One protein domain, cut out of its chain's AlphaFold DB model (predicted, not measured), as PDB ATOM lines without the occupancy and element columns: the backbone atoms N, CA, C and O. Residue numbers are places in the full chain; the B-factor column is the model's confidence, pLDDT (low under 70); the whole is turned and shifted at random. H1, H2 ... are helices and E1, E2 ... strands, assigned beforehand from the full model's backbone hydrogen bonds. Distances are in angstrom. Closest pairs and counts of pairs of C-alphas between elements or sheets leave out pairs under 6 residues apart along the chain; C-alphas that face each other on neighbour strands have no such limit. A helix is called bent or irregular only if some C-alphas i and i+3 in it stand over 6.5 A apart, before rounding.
ATOM      1  N   GLY A1125       5.916  64.733  29.823       54.28
ATOM      2  CA  GLY A1125       6.509  63.799  28.857       54.28
ATOM      3  C   GLY A1125       6.156  62.334  29.130       54.28
ATOM      4  O   GLY A1125       6.920  61.437  28.771       54.28
ATOM      5  N   ASP A1126       5.056  62.070  29.836       67.69
ATOM      6  CA  ASP A1126       4.782  60.776  30.452       67.69
ATOM      7  C   ASP A1126       4.302  59.729  29.439       67.69
ATOM      8  O   ASP A1126       4.659  58.559  29.574       67.69
ATOM      9  N   LEU A1127       3.583  60.122  28.382       64.81
ATOM     10  CA  LEU A1127       3.225  59.210  27.284       64.81
ATOM     11  C   LEU A1127       4.441  58.874  26.406       64.81
ATOM     12  O   LEU A1127       4.688  57.705  26.115       64.81
ATOM     13  N   LYS A1128       5.287  59.866  26.094       62.94
ATOM     14  CA  LYS A1128       6.569  59.644  25.393       62.94
ATOM     15  C   LYS A1128       7.511  58.746  26.192       62.94
ATOM     16  O   LYS A1128       8.167  57.870  25.629       62.94
ATOM     17  N   ALA A1129       7.558  58.929  27.510       74.00
ATOM     18  CA  ALA A1129       8.292  58.046  28.403       74.00
ATOM     19  C   ALA A1129       7.716  56.622  28.391       74.00
ATOM     20  O   ALA A1129       8.479  55.663  28.483       74.00
ATOM     21  N   LEU A1130       6.392  56.468  28.262       80.81
ATOM     22  CA  LEU A1130       5.726  55.165  28.270       80.81
ATOM     23  C   LEU A1130       6.081  54.360  27.016       80.81
ATOM     24  O   LEU A1130       6.478  53.199  27.136       80.81
ATOM     25  N   ASP A1131       6.032  54.989  25.841       73.19
ATOM     26  CA  ASP A1131       6.450  54.373  24.575       73.19
ATOM     27  C   ASP A1131       7.946  54.040  24.561       73.19
ATOM     28  O   ASP A1131       8.346  52.943  24.164       73.19
ATOM     29  N   SER A1132       8.782  54.958  25.052       78.06
ATOM     30  CA  SER A1132      10.229  54.760  25.181       78.06
ATOM     31  C   SER A1132      10.555  53.555  26.079       78.06
ATOM     32  O   SER A1132      11.318  52.666  25.693       78.06
ATOM     33  N   VAL A1133       9.902  53.456  27.242       86.25
ATOM     34  CA  VAL A1133      10.055  52.337  28.187       86.25
ATOM     35  C   VAL A1133       9.542  51.021  27.605       86.25
ATOM     36  O   VAL A1133      10.168  49.980  27.819       86.25
ATOM     37  N   TYR A1134       8.446  51.044  26.844       86.31
ATOM     38  CA  TYR A1134       7.942  49.859  26.153       86.31
ATOM     39  C   TYR A1134       8.939  49.351  25.108       86.31
ATOM     40  O   TYR A1134       9.327  48.182  25.147       86.31
ATOM     41  N   ALA A1135       9.415  50.231  24.223       79.12
ATOM     42  CA  ALA A1135      10.415  49.898  23.213       79.12
ATOM     43  C   ALA A1135      11.709  49.365  23.850       79.12
ATOM     44  O   ALA A1135      12.275  48.381  23.376       79.12
ATOM     45  N   TRP A1136      12.141  49.948  24.971       88.94
ATOM     46  CA  TRP A1136      13.292  49.469  25.733       88.94
ATOM     47  C   TRP A1136      13.089  48.068  26.311       88.94
ATOM     48  O   TRP A1136      13.963  47.215  26.144       88.94
ATOM     49  N   ALA A1137      11.943  47.794  26.939       85.12
ATOM     50  CA  ALA A1137      11.635  46.470  27.479       85.12
ATOM     51  C   ALA A1137      11.521  45.403  26.374       85.12
ATOM     52  O   ALA A1137      11.908  44.251  26.574       85.12
ATOM     53  N   VAL A1138      11.026  45.786  25.193       80.94
ATOM     54  CA  VAL A1138      10.976  44.937  23.993       80.94
ATOM     55  C   VAL A1138      12.382  44.693  23.427       80.94
ATOM     56  O   VAL A1138      12.697  43.559  23.080       80.94
ATOM     57  N   ALA A1139      13.244  45.706  23.361       78.94
ATOM     58  CA  ALA A1139      14.617  45.560  22.869       78.94
ATOM     59  C   ALA A1139      15.515  44.758  23.830       78.94
ATOM     60  O   ALA A1139      16.471  44.119  23.399       78.94
ATOM     61  N   ASN A1140      15.195  44.758  25.128       81.25
ATOM     62  CA  ASN A1140      15.966  44.086  26.177       81.25
ATOM     63  C   ASN A1140      15.265  42.825  26.702       81.25
ATOM     64  O   ASN A1140      15.437  42.466  27.861       81.25
ATOM     65  N   GLN A1141      14.476  42.139  25.869       76.06
ATOM     66  CA  GLN A1141      13.667  40.983  26.281       76.06
ATOM     67  C   GLN A1141      14.450  39.904  27.042       76.06
ATOM     68  O   GLN A1141      13.925  39.351  27.998       76.06
ATOM     69  N   THR A1142      15.717  39.663  26.699       73.69
ATOM     70  CA  THR A1142      16.582  38.685  27.383       73.69
ATOM     71  C   THR A1142      16.952  39.064  28.821       73.69
ATOM     72  O   THR A1142      17.484  38.223  29.540       73.69
ATOM     73  N   ALA A1143      16.683  40.303  29.245       78.94
ATOM     74  CA  ALA A1143      16.844  40.812  30.609       78.94
ATOM     75  C   ALA A1143      15.506  40.900  31.384       78.94
ATOM     76  O   ALA A1143      15.490  41.264  32.566       78.94
ATOM     77  N   PHE A1144      14.383  40.558  30.736       80.12
ATOM     78  CA  PHE A1144      13.043  40.537  31.324       80.12
ATOM     79  C   PHE A1144      12.472  39.114  31.330       80.12
ATOM     80  O   PHE A1144      12.269  38.511  30.284       80.12
ATOM     81  N   GLY A1145      12.140  38.580  32.505       73.31
ATOM     82  CA  GLY A1145      11.585  37.224  32.602       73.31
ATOM     83  C   GLY A1145      10.119  37.129  32.153       73.31
ATOM     84  O   GLY A1145       9.365  38.093  32.280       73.31
ATOM     85  N   GLY A1146       9.677  35.949  31.703       69.12
ATOM     86  CA  GLY A1146       8.251  35.588  31.641       69.12
ATOM     87  C   GLY A1146       7.492  35.920  30.350       69.12
ATOM     88  O   GLY A1146       6.270  35.772  30.331       69.12
ATOM     89  N   ARG A1147       8.162  36.339  29.266       63.91
ATOM     90  CA  ARG A1147       7.475  36.613  27.987       63.91
ATOM     91  C   ARG A1147       7.215  35.355  27.151       63.91
ATOM     92  O   ARG A1147       6.121  35.249  26.609       63.91
ATOM     93  N   PHE A1148       8.153  34.402  27.088       57.44
ATOM     94  CA  PHE A1148       8.024  33.218  26.217       57.44
ATOM     95  C   PHE A1148       8.102  31.860  26.938       57.44
ATOM     96  O   PHE A1148       7.405  30.943  26.513       57.44
ATOM     97  N   ASP A1149       8.855  31.713  28.040       55.25
ATOM     98  CA  ASP A1149       8.873  30.473  28.845       55.25
ATOM     99  C   ASP A1149       9.383  30.728  30.291       55.25
ATOM    100  O   ASP A1149      10.542  31.116  30.472       55.25
ATOM    101  N   PRO A1150       8.560  30.527  31.342       49.69
ATOM    102  CA  PRO A1150       8.957  30.769  32.732       49.69
ATOM    103  C   PRO A1150      10.052  29.826  33.265       49.69
ATOM    104  O   PRO A1150      10.669  30.159  34.280       49.69
ATOM    105  N   GLU A1151      10.331  28.688  32.614       47.94
ATOM    106  CA  GLU A1151      11.396  27.763  33.040       47.94
ATOM    107  C   GLU A1151      12.745  27.995  32.334       47.94
ATOM    108  O   GLU A1151      13.781  27.578  32.861       47.94
ATOM    109  N   LYS A1152      12.773  28.703  31.192       51.50
ATOM    110  CA  LYS A1152      13.998  28.931  30.392       51.50
ATOM    111  C   LYS A1152      14.574  30.350  30.461       51.50
ATOM    112  O   LYS A1152      15.761  30.515  30.189       51.50
ATOM    113  N   ASP A1153      13.804  31.349  30.895       53.66
ATOM    114  CA  ASP A1153      14.259  32.747  31.010       53.66
ATOM    115  C   ASP A1153      14.737  33.096  32.431       53.66
ATOM    116  O   ASP A1153      14.046  33.768  33.204       53.66
ATOM    117  N   ARG A1154      15.953  32.668  32.798       57.12
ATOM    118  CA  ARG A1154      16.674  33.251  33.947       57.12
ATOM    119  C   ARG A1154      17.710  34.264  33.444       57.12
ATOM    120  O   ARG A1154      18.844  33.864  33.169       57.12
ATOM    121  N   PRO A1155      17.353  35.554  33.310       61.38
ATOM    122  CA  PRO A1155      18.293  36.579  32.870       61.38
ATOM    123  C   PRO A1155      19.478  36.688  33.839       61.38
ATOM    124  O   PRO A1155      19.306  36.601  35.056       61.38
ATOM    125  N   ARG A1156      20.692  36.898  33.305       61.72
ATOM    126  CA  ARG A1156      21.907  37.136  34.116       61.72
ATOM    127  C   ARG A1156      21.799  38.410  34.960       61.72
ATOM    128  O   ARG A1156      22.345  38.456  36.057       61.72
ATOM    129  N   GLU A1157      21.085  39.408  34.449       70.00
ATOM    130  CA  GLU A1157      20.754  40.660  35.123       70.00
ATOM    131  C   GLU A1157      19.259  40.922  34.910       70.00
ATOM    132  O   GLU A1157      18.801  41.101  33.784       70.00
ATOM    133  N   LEU A1158      18.477  40.847  35.986       78.69
ATOM    134  CA  LEU A1158      17.021  40.952  35.925       78.69
ATOM    135  C   LEU A1158      16.607  42.425  36.004       78.69
ATOM    136  O   LEU A1158      16.746  43.035  37.061       78.69
ATOM    137  N   LEU A1159      16.051  42.974  34.926       83.56
ATOM    138  CA  LEU A1159      15.531  44.350  34.890       83.56
ATOM    139  C   LEU A1159      14.027  44.414  35.194       83.56
ATOM    140  O   LEU A1159      13.523  45.418  35.708       83.56
ATOM    141  N   GLY A1160      13.307  43.323  34.926       86.00
ATOM    142  CA  GLY A1160      11.870  43.232  35.138       86.00
ATOM    143  C   GLY A1160      11.270  41.893  34.713       86.00
ATOM    144  O   GLY A1160      11.984  40.942  34.404       86.00
ATOM    145  N   VAL A1161       9.941  41.806  34.721       86.25
ATOM    146  CA  VAL A1161       9.167  40.609  34.373       86.25
ATOM    147  C   VAL A1161       7.905  40.996  33.604       86.25
ATOM    148  O   VAL A1161       7.159  41.886  34.016       86.25
ATOM    149  N   TRP A1162       7.626  40.276  32.525       85.62
ATOM    150  CA  TRP A1162       6.331  40.264  31.854       85.62
ATOM    151  C   TRP A1162       5.395  39.350  32.647       85.62
ATOM    152  O   TRP A1162       5.550  38.129  32.670       85.62
ATOM    153  N   LYS A1163       4.448  39.933  33.383       84.19
ATOM    154  CA  LYS A1163       3.552  39.166  34.250       84.19
ATOM    155  C   LYS A1163       2.497  38.456  33.408       84.19
ATOM    156  O   LYS A1163       1.670  39.127  32.805       84.19
ATOM    157  N   GLN A1164       2.481  37.126  33.439       77.88
ATOM    158  CA  GLN A1164       1.438  36.297  32.821       77.88
ATOM    159  C   GLN A1164       0.174  36.196  33.688       77.88
ATOM    160  O   GLN A1164       0.269  36.216  34.927       77.88
ATOM    161  N   ASP A1165      -0.989  36.083  33.039       66.88
ATOM    162  CA  ASP A1165      -2.199  35.565  33.678       66.88
ATOM    163  C   ASP A1165      -2.054  34.048  33.864       66.88
ATOM    164  O   ASP A1165      -1.522  33.345  33.007       66.88
ATOM    165  N   THR A1166      -2.493  33.524  35.004       57.44
ATOM    166  CA  THR A1166      -2.447  32.084  35.283       57.44
ATOM    167  C   THR A1166      -3.544  31.302  34.559       57.44
ATOM    168  O   THR A1166      -3.533  30.074  34.630       57.44
ATOM    169  N   ARG A1167      -4.489  31.975  33.884       53.81
ATOM    170  CA  ARG A1167      -5.651  31.338  33.238       53.81
ATOM    171  C   ARG A1167      -5.653  31.409  31.713       53.81
ATOM    172  O   ARG A1167      -6.138  30.480  31.079       53.81
ATOM    173  N   GLU A1168      -5.093  32.458  31.122       52.75
ATOM    174  CA  GLU A1168      -5.124  32.692  29.676       52.75
ATOM    175  C   GLU A1168      -3.742  33.177  29.231       52.75
ATOM    176  O   GLU A1168      -3.145  34.033  29.873       52.75
ATOM    177  N   LYS A1169      -3.182  32.589  28.169       54.09
ATOM    178  CA  LYS A1169      -1.803  32.840  27.716       54.09
ATOM    179  C   LYS A1169      -1.652  34.165  26.932       54.09
ATOM    180  O   LYS A1169      -1.241  34.127  25.774       54.09
ATOM    181  N   PRO A1170      -1.975  35.335  27.510       65.81
ATOM    182  CA  PRO A1170      -1.074  36.480  27.342       65.81
ATOM    183  C   PRO A1170      -0.637  37.132  28.669       65.81
ATOM    184  O   PRO A1170      -1.181  36.902  29.750       65.81
ATOM    185  N   TRP A1171       0.403  37.967  28.598       78.31
ATOM    186  CA  TRP A1171       0.831  38.798  29.726       78.31
ATOM    187  C   TRP A1171      -0.199  39.901  30.025       78.31
ATOM    188  O   TRP A1171      -0.923  40.344  29.143       78.31
ATOM    189  N   VAL A1172      -0.269  40.358  31.276       81.88
ATOM    190  CA  VAL A1172      -1.273  41.324  31.773       81.88
ATOM    191  C   VAL A1172      -0.662  42.631  32.281       81.88
ATOM    192  O   VAL A1172      -1.346  43.651  32.386       81.88
ATOM    193  N   ALA A1173       0.628  42.624  32.614       86.19
ATOM    194  CA  ALA A1173       1.362  43.804  33.056       86.19
ATOM    195  C   ALA A1173       2.874  43.630  32.860       86.19
ATOM    196  O   ALA A1173       3.386  42.511  32.892       86.19
ATOM    197  N   LEU A1174       3.588  44.744  32.726       89.62
ATOM    198  CA  LEU A1174       5.043  44.809  32.735       89.62
ATOM    199  C   LEU A1174       5.516  45.284  34.114       89.62
ATOM    200  O   LEU A1174       5.150  46.367  34.572       89.62
ATOM    201  N   TYR A1175       6.301  44.459  34.801       90.69
ATOM    202  CA  TYR A1175       6.875  44.773  36.108       90.69
ATOM    203  C   TYR A1175       8.337  45.152  35.932       90.69
ATOM    204  O   TYR A1175       9.133  44.312  35.534       90.69
ATOM    205  N   ILE A1176       8.707  46.388  36.246       91.44
ATOM    206  CA  ILE A1176      10.086  46.875  36.102       91.44
ATOM    207  C   ILE A1176      10.649  47.196  37.481       91.44
ATOM    208  O   ILE A1176       9.963  47.812  38.301       91.44
ATOM    209  N   LEU A1177      11.889  46.795  37.763       89.44
ATOM    210  CA  LEU A1177      12.562  47.195  38.997       89.44
ATOM    211  C   LEU A1177      12.729  48.717  39.027       89.44
ATOM    212  O   LEU A1177      13.225  49.312  38.071       89.44
ATOM    213  N   LEU A1178      12.350  49.347  40.144       86.75
ATOM    214  CA  LEU A1178      12.391  50.809  40.270       86.75
ATOM    215  C   LEU A1178      13.780  51.408  39.946       86.75
ATOM    216  O   LEU A1178      13.818  52.340  39.149       86.75
ATOM    217  N   PRO A1179      14.915  50.874  40.451       86.81
ATOM    218  CA  PRO A1179      16.235  51.427  40.127       86.81
ATOM    219  C   PRO A1179      16.585  51.361  38.634       86.81
ATOM    220  O   PRO A1179      17.201  52.286  38.107       86.81
ATOM    221  N   ALA A1180      16.170  50.293  37.943       88.81
ATOM    222  CA  ALA A1180      16.404  50.124  36.511       88.81
ATOM    223  C   ALA A1180      15.572  51.124  35.694       88.81
ATOM    224  O   ALA A1180      16.092  51.779  34.793       88.81
ATOM    225  N   LEU A1181      14.298  51.290  36.059       90.88
ATOM    226  CA  LEU A1181      13.405  52.244  35.409       90.88
ATOM    227  C   LEU A1181      13.855  53.695  35.631       90.88
ATOM    228  O   LEU A1181      13.889  54.475  34.686       90.88
ATOM    229  N   GLU A1182      14.243  54.061  36.854       86.69
ATOM    230  CA  GLU A1182      14.760  55.402  37.146       86.69
ATOM    231  C   GLU A1182      16.067  55.695  36.404       86.69
ATOM    232  O   GLU A1182      16.258  56.817  35.932       86.69
ATOM    233  N   GLY A1183      16.960  54.706  36.300       83.69
ATOM    234  CA  GLY A1183      18.198  54.817  35.530       83.69
ATOM    235  C   GLY A1183      17.928  55.059  34.047       83.69
ATOM    236  O   GLY A1183      18.471  56.004  33.474       83.69
ATOM    237  N   TYR A1184      17.033  54.265  33.452       88.12
ATOM    238  CA  TYR A1184      16.652  54.399  32.048       88.12
ATOM    239  C   TYR A1184      15.971  55.741  31.754       88.12
ATOM    240  O   TYR A1184      16.386  56.459  30.846       88.12
ATOM    241  N   LEU A1185      14.980  56.131  32.562       79.75
ATOM    242  CA  LEU A1185      14.268  57.400  32.391       79.75
ATOM    243  C   LEU A1185      15.224  58.599  32.469       79.75
ATOM    244  O   LEU A1185      15.158  59.476  31.611       79.75
ATOM    245  N   LYS A1186      16.173  58.603  33.418       73.94
ATOM    246  CA  LYS A1186      17.217  59.643  33.497       73.94
ATOM    247  C   LYS A1186      18.105  59.665  32.256       73.94
ATOM    248  O   LYS A1186      18.433  60.742  31.772       73.94
ATOM    249  N   GLN A1187      18.495  58.497  31.743       77.50
ATOM    250  CA  GLN A1187      19.330  58.389  30.544       77.50
ATOM    251  C   GLN A1187      18.625  58.939  29.296       77.50
ATOM    252  O   GLN A1187      19.278  59.536  28.444       77.50
ATOM    253  N   GLN A1188      17.305  58.772  29.206       69.06
ATOM    254  CA  GLN A1188      16.476  59.313  28.125       69.06
ATOM    255  C   GLN A1188      16.079  60.788  28.335       69.06
ATOM    256  O   GLN A1188      15.340  61.345  27.528       69.06
ATOM    257  N   GLY A1189      16.565  61.439  29.398       51.31
ATOM    258  CA  GLY A1189      16.290  62.852  29.681       51.31
ATOM    259  C   GLY A1189      14.960  63.122  30.390       51.31
ATOM    260  O   GLY A1189      14.577  64.282  30.530       51.31
ATOM    261  N   PHE A1190      14.265  62.089  30.872       65.44
ATOM    262  CA  PHE A1190      13.051  62.236  31.674       65.44
ATOM    263  C   PHE A1190      13.371  62.407  33.164       65.44
ATOM    264  O   PHE A1190      14.378  61.910  33.675       65.44
ATOM    265  N   VAL A1191      12.461  63.056  33.896       65.88
ATOM    266  CA  VAL A1191      12.513  63.165  35.361       65.88
ATOM    267  C   VAL A1191      11.674  62.029  35.971       65.88
ATOM    268  O   VAL A1191      10.444  62.101  35.943       65.88
ATOM    269  N   PRO A1192      12.283  60.971  36.554       73.75
ATOM    270  CA  PRO A1192      11.540  59.757  36.912       73.75
ATOM    271  C   PRO A1192      10.427  59.978  37.935       73.75
ATOM    272  O   PRO A1192       9.370  59.362  37.844       73.75
ATOM    273  N   SER A1193      10.630  60.877  38.900       65.62
ATOM    274  CA  SER A1193       9.614  61.190  39.909       65.62
ATOM    275  C   SER A1193       8.348  61.810  39.307       65.62
ATOM    276  O   SER A1193       7.261  61.539  39.809       65.62
ATOM    277  N   GLN A1194       8.475  62.600  38.236       61.97
ATOM    278  CA  GLN A1194       7.347  63.241  37.551       61.97
ATOM    279  C   GLN A1194       6.581  62.235  36.685       61.97
ATOM    280  O   GLN A1194       5.363  62.129  36.810       61.97
ATOM    281  N   VAL A1195       7.300  61.440  35.885       72.75
ATOM    282  CA  VAL A1195       6.709  60.398  35.026       72.75
ATOM    283  C   VAL A1195       5.939  59.371  35.860       72.75
ATOM    284  O   VAL A1195       4.795  59.045  35.554       72.75
ATOM    285  N   LEU A1196       6.525  58.899  36.965       81.00
ATOM    286  CA  LEU A1196       5.886  57.897  37.820       81.00
ATOM    287  C   LEU A1196       4.656  58.436  38.565       81.00
ATOM    288  O   LEU A1196       3.710  57.681  38.792       81.00
ATOM    289  N   ALA A1197       4.653  59.718  38.943       68.69
ATOM    290  CA  ALA A1197       3.487  60.360  39.548       68.69
ATOM    291  C   ALA A1197       2.338  60.496  38.535       68.69
ATOM    292  O   ALA A1197       1.217  60.083  38.834       68.69
ATOM    293  N   ALA A1198       2.640  60.971  37.321       67.06
ATOM    294  CA  ALA A1198       1.668  61.113  36.237       67.06
ATOM    295  C   ALA A1198       1.054  59.761  35.833       67.06
ATOM    296  O   ALA A1198      -0.166  59.626  35.733       67.06
ATOM    297  N   TRP A1199       1.869  58.709  35.703       83.31
ATOM    298  CA  TRP A1199       1.372  57.362  35.410       83.31
ATOM    299  C   TRP A1199       0.481  56.778  36.504       83.31
ATOM    300  O   TRP A1199      -0.384  55.949  36.221       83.31
ATOM    301  N   LYS A1200       0.686  57.152  37.766       77.19
ATOM    302  CA  LYS A1200      -0.216  56.730  38.840       77.19
ATOM    303  C   LYS A1200      -1.556  57.454  38.746       77.19
ATOM    304  O   LYS A1200      -2.588  56.796  38.842       77.19
ATOM    305  N   GLU A1201      -1.534  58.771  38.563       68.56
ATOM    306  CA  GLU A1201      -2.737  59.603  38.442       68.56
ATOM    307  C   GLU A1201      -3.612  59.162  37.262       68.56
ATOM    308  O   GLU A1201      -4.809  58.948  37.425       68.56
ATOM    309  N   LYS A1202      -2.988  58.881  36.112       72.06
ATOM    310  CA  LYS A1202      -3.651  58.357  34.908       72.06
ATOM    311  C   LYS A1202      -4.021  56.867  34.995       72.06
ATOM    312  O   LYS A1202      -4.486  56.284  34.021       72.06
ATOM    313  N   GLY A1203      -3.769  56.203  36.127       77.50
ATOM    314  CA  GLY A1203      -4.099  54.788  36.323       77.50
ATOM    315  C   GLY A1203      -3.310  53.806  35.441       77.50
ATOM    316  O   GLY A1203      -3.717  52.647  35.306       77.50
ATOM    317  N   ILE A1204      -2.181  54.238  34.870       85.00
ATOM    318  CA  ILE A1204      -1.270  53.446  34.024       85.00
ATOM    319  C   ILE A1204      -0.521  52.396  34.863       85.00
ATOM    320  O   ILE A1204      -0.240  51.293  34.387       85.00
ATOM    321  N   THR A1205      -0.225  52.706  36.133       87.44
ATOM    322  CA  THR A1205       0.490  51.805  37.056       87.44
ATOM    323  C   THR A1205      -0.392  51.262  38.189       87.44
ATOM    324  O   THR A1205      -1.374  51.879  38.593       87.44
ATOM    325  N   LYS A1206      -0.046  50.081  38.728       85.25
ATOM    326  CA  LYS A1206      -0.636  49.506  39.956       85.25
ATOM    327  C   LYS A1206       0.331  49.666  41.139       85.25
ATOM    328  O   LYS A1206       1.474  49.219  41.057       85.25
ATOM    329  N   CYS A1207      -0.137  50.224  42.256       82.81
ATOM    330  CA  CYS A1207       0.657  50.440  43.478       82.81
ATOM    331  C   CYS A1207       0.012  49.781  44.711       82.81
ATOM    332  O   CYS A1207      -1.194  49.544  44.721       82.81
ATOM    333  N   ASP A1208       0.808  49.507  45.752       81.38
ATOM    334  CA  ASP A1208       0.286  49.046  47.051       81.38
ATOM    335  C   ASP A1208      -0.382  50.197  47.842       81.38
ATOM    336  O   ASP A1208       0.020  51.358  47.680       81.38
ATOM    337  N   PRO A1209      -1.349  49.910  48.739       64.88
ATOM    338  CA  PRO A1209      -1.982  50.918  49.594       64.88
ATOM    339  C   PRO A1209      -0.952  51.750  50.378       64.88
ATOM    340  O   PRO A1209      -0.021  51.209  50.974       64.88
ATOM    341  N   GLY A1210      -1.092  53.080  50.347       60.88
ATOM    342  CA  GLY A1210      -0.170  54.014  51.011       60.88
ATOM    343  C   GLY A1210       1.168  54.253  50.291       60.88
ATOM    344  O   GLY A1210       2.031  54.950  50.824       60.88
ATOM    345  N   ARG A1211       1.377  53.706  49.083       68.19
ATOM    346  CA  ARG A1211       2.596  53.932  48.284       68.19
ATOM    347  C   ARG A1211       2.343  54.790  47.046       68.19
ATOM    348  O   ARG A1211       1.264  54.792  46.453       68.19
ATOM    349  N   VAL A1212       3.373  55.550  46.667       58.41
ATOM    350  CA  VAL A1212       3.287  56.552  45.591       58.41
ATOM    351  C   VAL A1212       3.599  55.965  44.213       58.41
ATOM    352  O   VAL A1212       3.001  56.416  43.256       58.41
ATOM    353  N   THR A1213       4.476  54.963  44.088       69.38
ATOM    354  CA  THR A1213       4.959  54.525  42.755       69.38
ATOM    355  C   THR A1213       5.212  53.024  42.598       69.38
ATOM    356  O   THR A1213       5.447  52.562  41.486       69.38
ATOM    357  N   THR A1214       5.188  52.231  43.678       82.56
ATOM    358  CA  THR A1214       5.658  50.834  43.638       82.56
ATOM    359  C   THR A1214       4.690  49.828  44.248       82.56
ATOM    360  O   THR A1214       3.876  50.142  45.121       82.56
ATOM    361  N   LYS A1215       4.839  48.581  43.803       86.25
ATOM    362  CA  LYS A1215       4.159  47.381  44.288       86.25
ATOM    363  C   LYS A1215       5.195  46.327  44.686       86.25
ATOM    364  O   LYS A1215       6.210  46.188  44.005       86.25
ATOM    365  N   SER A1216       4.988  45.610  45.789       83.06
ATOM    366  CA  SER A1216       5.814  44.437  46.117       83.06
ATOM    367  C   SER A1216       5.275  43.206  45.400       83.06
ATOM    368  O   SER A1216       4.077  42.926  45.450       83.06
ATOM    369  N   VAL A1217       6.149  42.477  44.714       81.38
ATOM    370  CA  VAL A1217       5.781  41.264  43.974       81.38
ATOM    371  C   VAL A1217       6.830  40.187  44.206       81.38
ATOM    372  O   VAL A1217       8.010  40.503  44.323       81.38
ATOM    373  N   CYS A1218       6.415  38.922  44.272       77.50
ATOM    374  CA  CYS A1218       7.363  37.814  44.338       77.50
ATOM    375  C   CYS A1218       7.965  37.571  42.946       77.50
ATOM    376  O   CYS A1218       7.230  37.274  42.001       77.50
ATOM    377  N   ILE A1219       9.287  37.693  42.822       71.12
ATOM    378  CA  ILE A1219      10.051  37.360  41.617       71.12
ATOM    379  C   ILE A1219      11.204  36.442  42.022       71.12
ATOM    380  O   ILE A1219      12.041  36.812  42.848       71.12
ATOM    381  N   ALA A1220      11.228  35.230  41.456       64.69
ATOM    382  CA  ALA A1220      12.259  34.215  41.703       64.69
ATOM    383  C   ALA A1220      12.544  33.950  43.204       64.69
ATOM    384  O   ALA A1220      13.691  33.777  43.605       64.69
ATOM    385  N   GLY A1221      11.502  33.951  44.047       65.44
ATOM    386  CA  GLY A1221      11.616  33.709  45.495       65.44
ATOM    387  C   GLY A1221      11.996  34.932  46.341       65.44
ATOM    388  O   GLY A1221      12.020  34.837  47.566       65.44
ATOM    389  N   SER A1222      12.238  36.090  45.723       69.31
ATOM    390  CA  SER A1222      12.470  37.375  46.401       69.31
ATOM    391  C   SER A1222      11.265  38.311  46.247       69.31
ATOM    392  O   SER A1222      10.455  38.111  45.348       69.31
ATOM    393  N   TYR A1223      11.127  39.329  47.105       80.56
ATOM    394  CA  TYR A1223      10.010  40.294  47.069       80.56
ATOM    395  C   TYR A1223      10.465  41.717  46.691       80.56
ATOM    396  O   TYR A1223      10.357  42.639  47.510       80.56
ATOM    397  N   PRO A1224      11.005  41.939  45.477       81.44
ATOM    398  CA  PRO A1224      11.418  43.268  45.060       81.44
ATOM    399  C   PRO A1224      10.223  44.217  44.904       81.44
ATOM    400  O   PRO A1224       9.066  43.820  44.725       81.44
ATOM    401  N   ARG A1225      10.526  45.514  44.965       83.62
ATOM    402  CA  ARG A1225       9.581  46.589  44.657       83.62
ATOM    403  C   ARG A1225       9.685  46.928  43.176       83.62
ATOM    404  O   ARG A1225      10.760  47.281  42.694       83.62
ATOM    405  N   VAL A1226       8.561  46.838  42.479       89.25
ATOM    406  CA  VAL A1226       8.462  47.095  41.041       89.25
ATOM    407  C   VAL A1226       7.500  48.233  40.755       89.25
ATOM    408  O   VAL A1226       6.586  48.504  41.539       89.25
ATOM    409  N   VAL A1227       7.674  48.853  39.597       92.00
ATOM    410  CA  VAL A1227       6.649  49.661  38.944       92.00
ATOM    411  C   VAL A1227       5.857  48.729  38.033       92.00
ATOM    412  O   VAL A1227       6.423  48.096  37.142       92.00
ATOM    413  N   ALA A1228       4.561  48.582  38.310       90.19
ATOM    414  CA  ALA A1228       3.689  47.648  37.608       90.19
ATOM    415  C   ALA A1228       2.845  48.379  36.560       90.19
ATOM    416  O   ALA A1228       1.785  48.902  36.900       90.19
ATOM    417  N   ILE A1229       3.304  48.403  35.311       91.19
ATOM    418  CA  ILE A1229       2.639  49.059  34.180       91.19
ATOM    419  C   ILE A1229       1.612  48.095  33.581       91.19
ATOM    420  O   ILE A1229       1.934  46.945  33.280       91.19
ATOM    421  N   LYS A1230       0.359  48.522  33.430       88.69
ATOM    422  CA  LYS A1230      -0.705  47.660  32.897       88.69
ATOM    423  C   LYS A1230      -0.561  47.459  31.384       88.69
ATOM    424  O   LYS A1230      -0.207  48.394  30.672       88.69
ATOM    425  N   ARG A1231      -0.908  46.268  30.878       84.50
ATOM    426  CA  ARG A1231      -0.910  45.984  29.430       84.50
ATOM    427  C   ARG A1231      -1.831  46.920  28.652       84.50
ATOM    428  O   ARG A1231      -1.421  47.431  27.622       84.50
ATOM    429  N   GLU A1232      -3.038  47.163  29.157       80.75
ATOM    430  CA  GLU A1232      -4.025  48.044  28.513       80.75
ATOM    431  C   GLU A1232      -3.451  49.434  28.203       80.75
ATOM    432  O   GLU A1232      -3.596  49.914  27.089       80.75
ATOM    433  N   ALA A1233      -2.690  50.025  29.128       77.50
ATOM    434  CA  ALA A1233      -2.079  51.338  28.940       77.50
ATOM    435  C   ALA A1233      -0.951  51.343  27.891       77.50
ATOM    436  O   ALA A1233      -0.750  52.345  27.215       77.50
ATOM    437  N   LEU A1234      -0.235  50.223  27.738       77.88
ATOM    438  CA  LEU A1234       0.812  50.043  26.721       77.88
ATOM    439  C   LEU A1234       0.234  49.797  25.316       77.88
ATOM    440  O   LEU A1234       0.921  50.029  24.324       77.88
ATOM    441  N   MET A1235      -1.012  49.314  25.241       69.94
ATOM    442  CA  MET A1235      -1.701  48.961  23.991       69.94
ATOM    443  C   MET A1235      -2.722  50.015  23.538       69.94
ATOM    444  O   MET A1235      -3.034  50.089  22.358       69.94
ATOM    445  N   ALA A1236      -3.226  50.855  24.446       60.31
ATOM    446  CA  ALA A1236      -4.254  51.859  24.159       60.31
ATOM    447  C   ALA A1236      -3.813  52.974  23.187       60.31
ATOM    448  O   ALA A1236      -4.661  53.715  22.706       60.31
ATOM    449  N   GLN A1237      -2.518  53.086  22.870       52.28
ATOM    450  CA  GLN A1237      -1.988  54.076  21.922       52.28
ATOM    451  C   GLN A1237      -2.282  53.739  20.439       52.28
ATOM    452  O   GLN A1237      -1.905  54.512  19.566       52.28
TER     453      GLN A1237
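What this domain is: This is residues 1125 to 1237 of the 1252 residues of an uncharacterized protein of Niveispirillum lacus (UniProt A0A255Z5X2). A small, strongly twisted sheet of three strands, E1, E2 and E3, has its four helices to one side of it, H2 and H4 on the same face and H1 and H3 only grazing it, with the longest helix, H1, touching H2 and H3 about perpendicular, while the long unnamed stretches pair briefly with both edge strands, residues 1144 to 1145 with E1 and residues 1205 to 1206 and 1215 to 1216 with E3. The 113 printed residues hold, in chain order, H1 E1 E2 H2 H3 E3 H4. The sheet's order is E1 E2 E3, all antiparallel, and the class is mixed, helices and strands. The whole is compact, with a radius of gyration of the C-alphas of 13.3 A and spans of 36 by 29 by 28 A.

Where its parts are: The strands are E1, residues 1160 to 1164, E2, residues 1171 to 1177, 17.1 A, and E3, residues 1225 to 1230, 15.7 A. H1, residues 1126 to 1139, measures 19.6 A from C-alpha 1126 at (4.782, 60.776, 30.452). H2 is residues 1178 to 1187, H3 residues 1192 to 1201. H4, residues 1231 to 1237, ends at C-alpha (-1.988, 54.076, 21.922); it is only just irregular, C-alphas 1234 and 1237 being 6.9 A apart.

How they stand to each other: In the hairpin E1 and E2, N 1161 and O 1175 are 2.8 A apart; between E2 and E3, N 1174 and O 1229 are 2.8 A apart. H2 stands up from the sheet at 61 degrees, on the same face as H4; H1 and H3 only graze the sheet. H1 touches H3 about perpendicular, at 74 degrees, closest at C-alphas 1126 and 1195, 5.0 A. H1 touches H2 too, closest at C-alphas 1129 and 1185, 7.2 A, and only just touches H4, with 3 pairs of C-alphas within 8 A, closest 1134 and 1234, 7.2 A. Every O i to N i+4 pair is within hydrogen-bond range in H1, H2 and H3; in H4, 2 of 3.

The domain as a whole: The farthest C-alphas, Arg 1167 and Gly 1189, are 38.6 A apart. The printed part has no cut. The links H1 to E1 and H3 to E3 are long. Mean pLDDT of the printed part is 74.6; residues 1146 to 1156 are among those under 70.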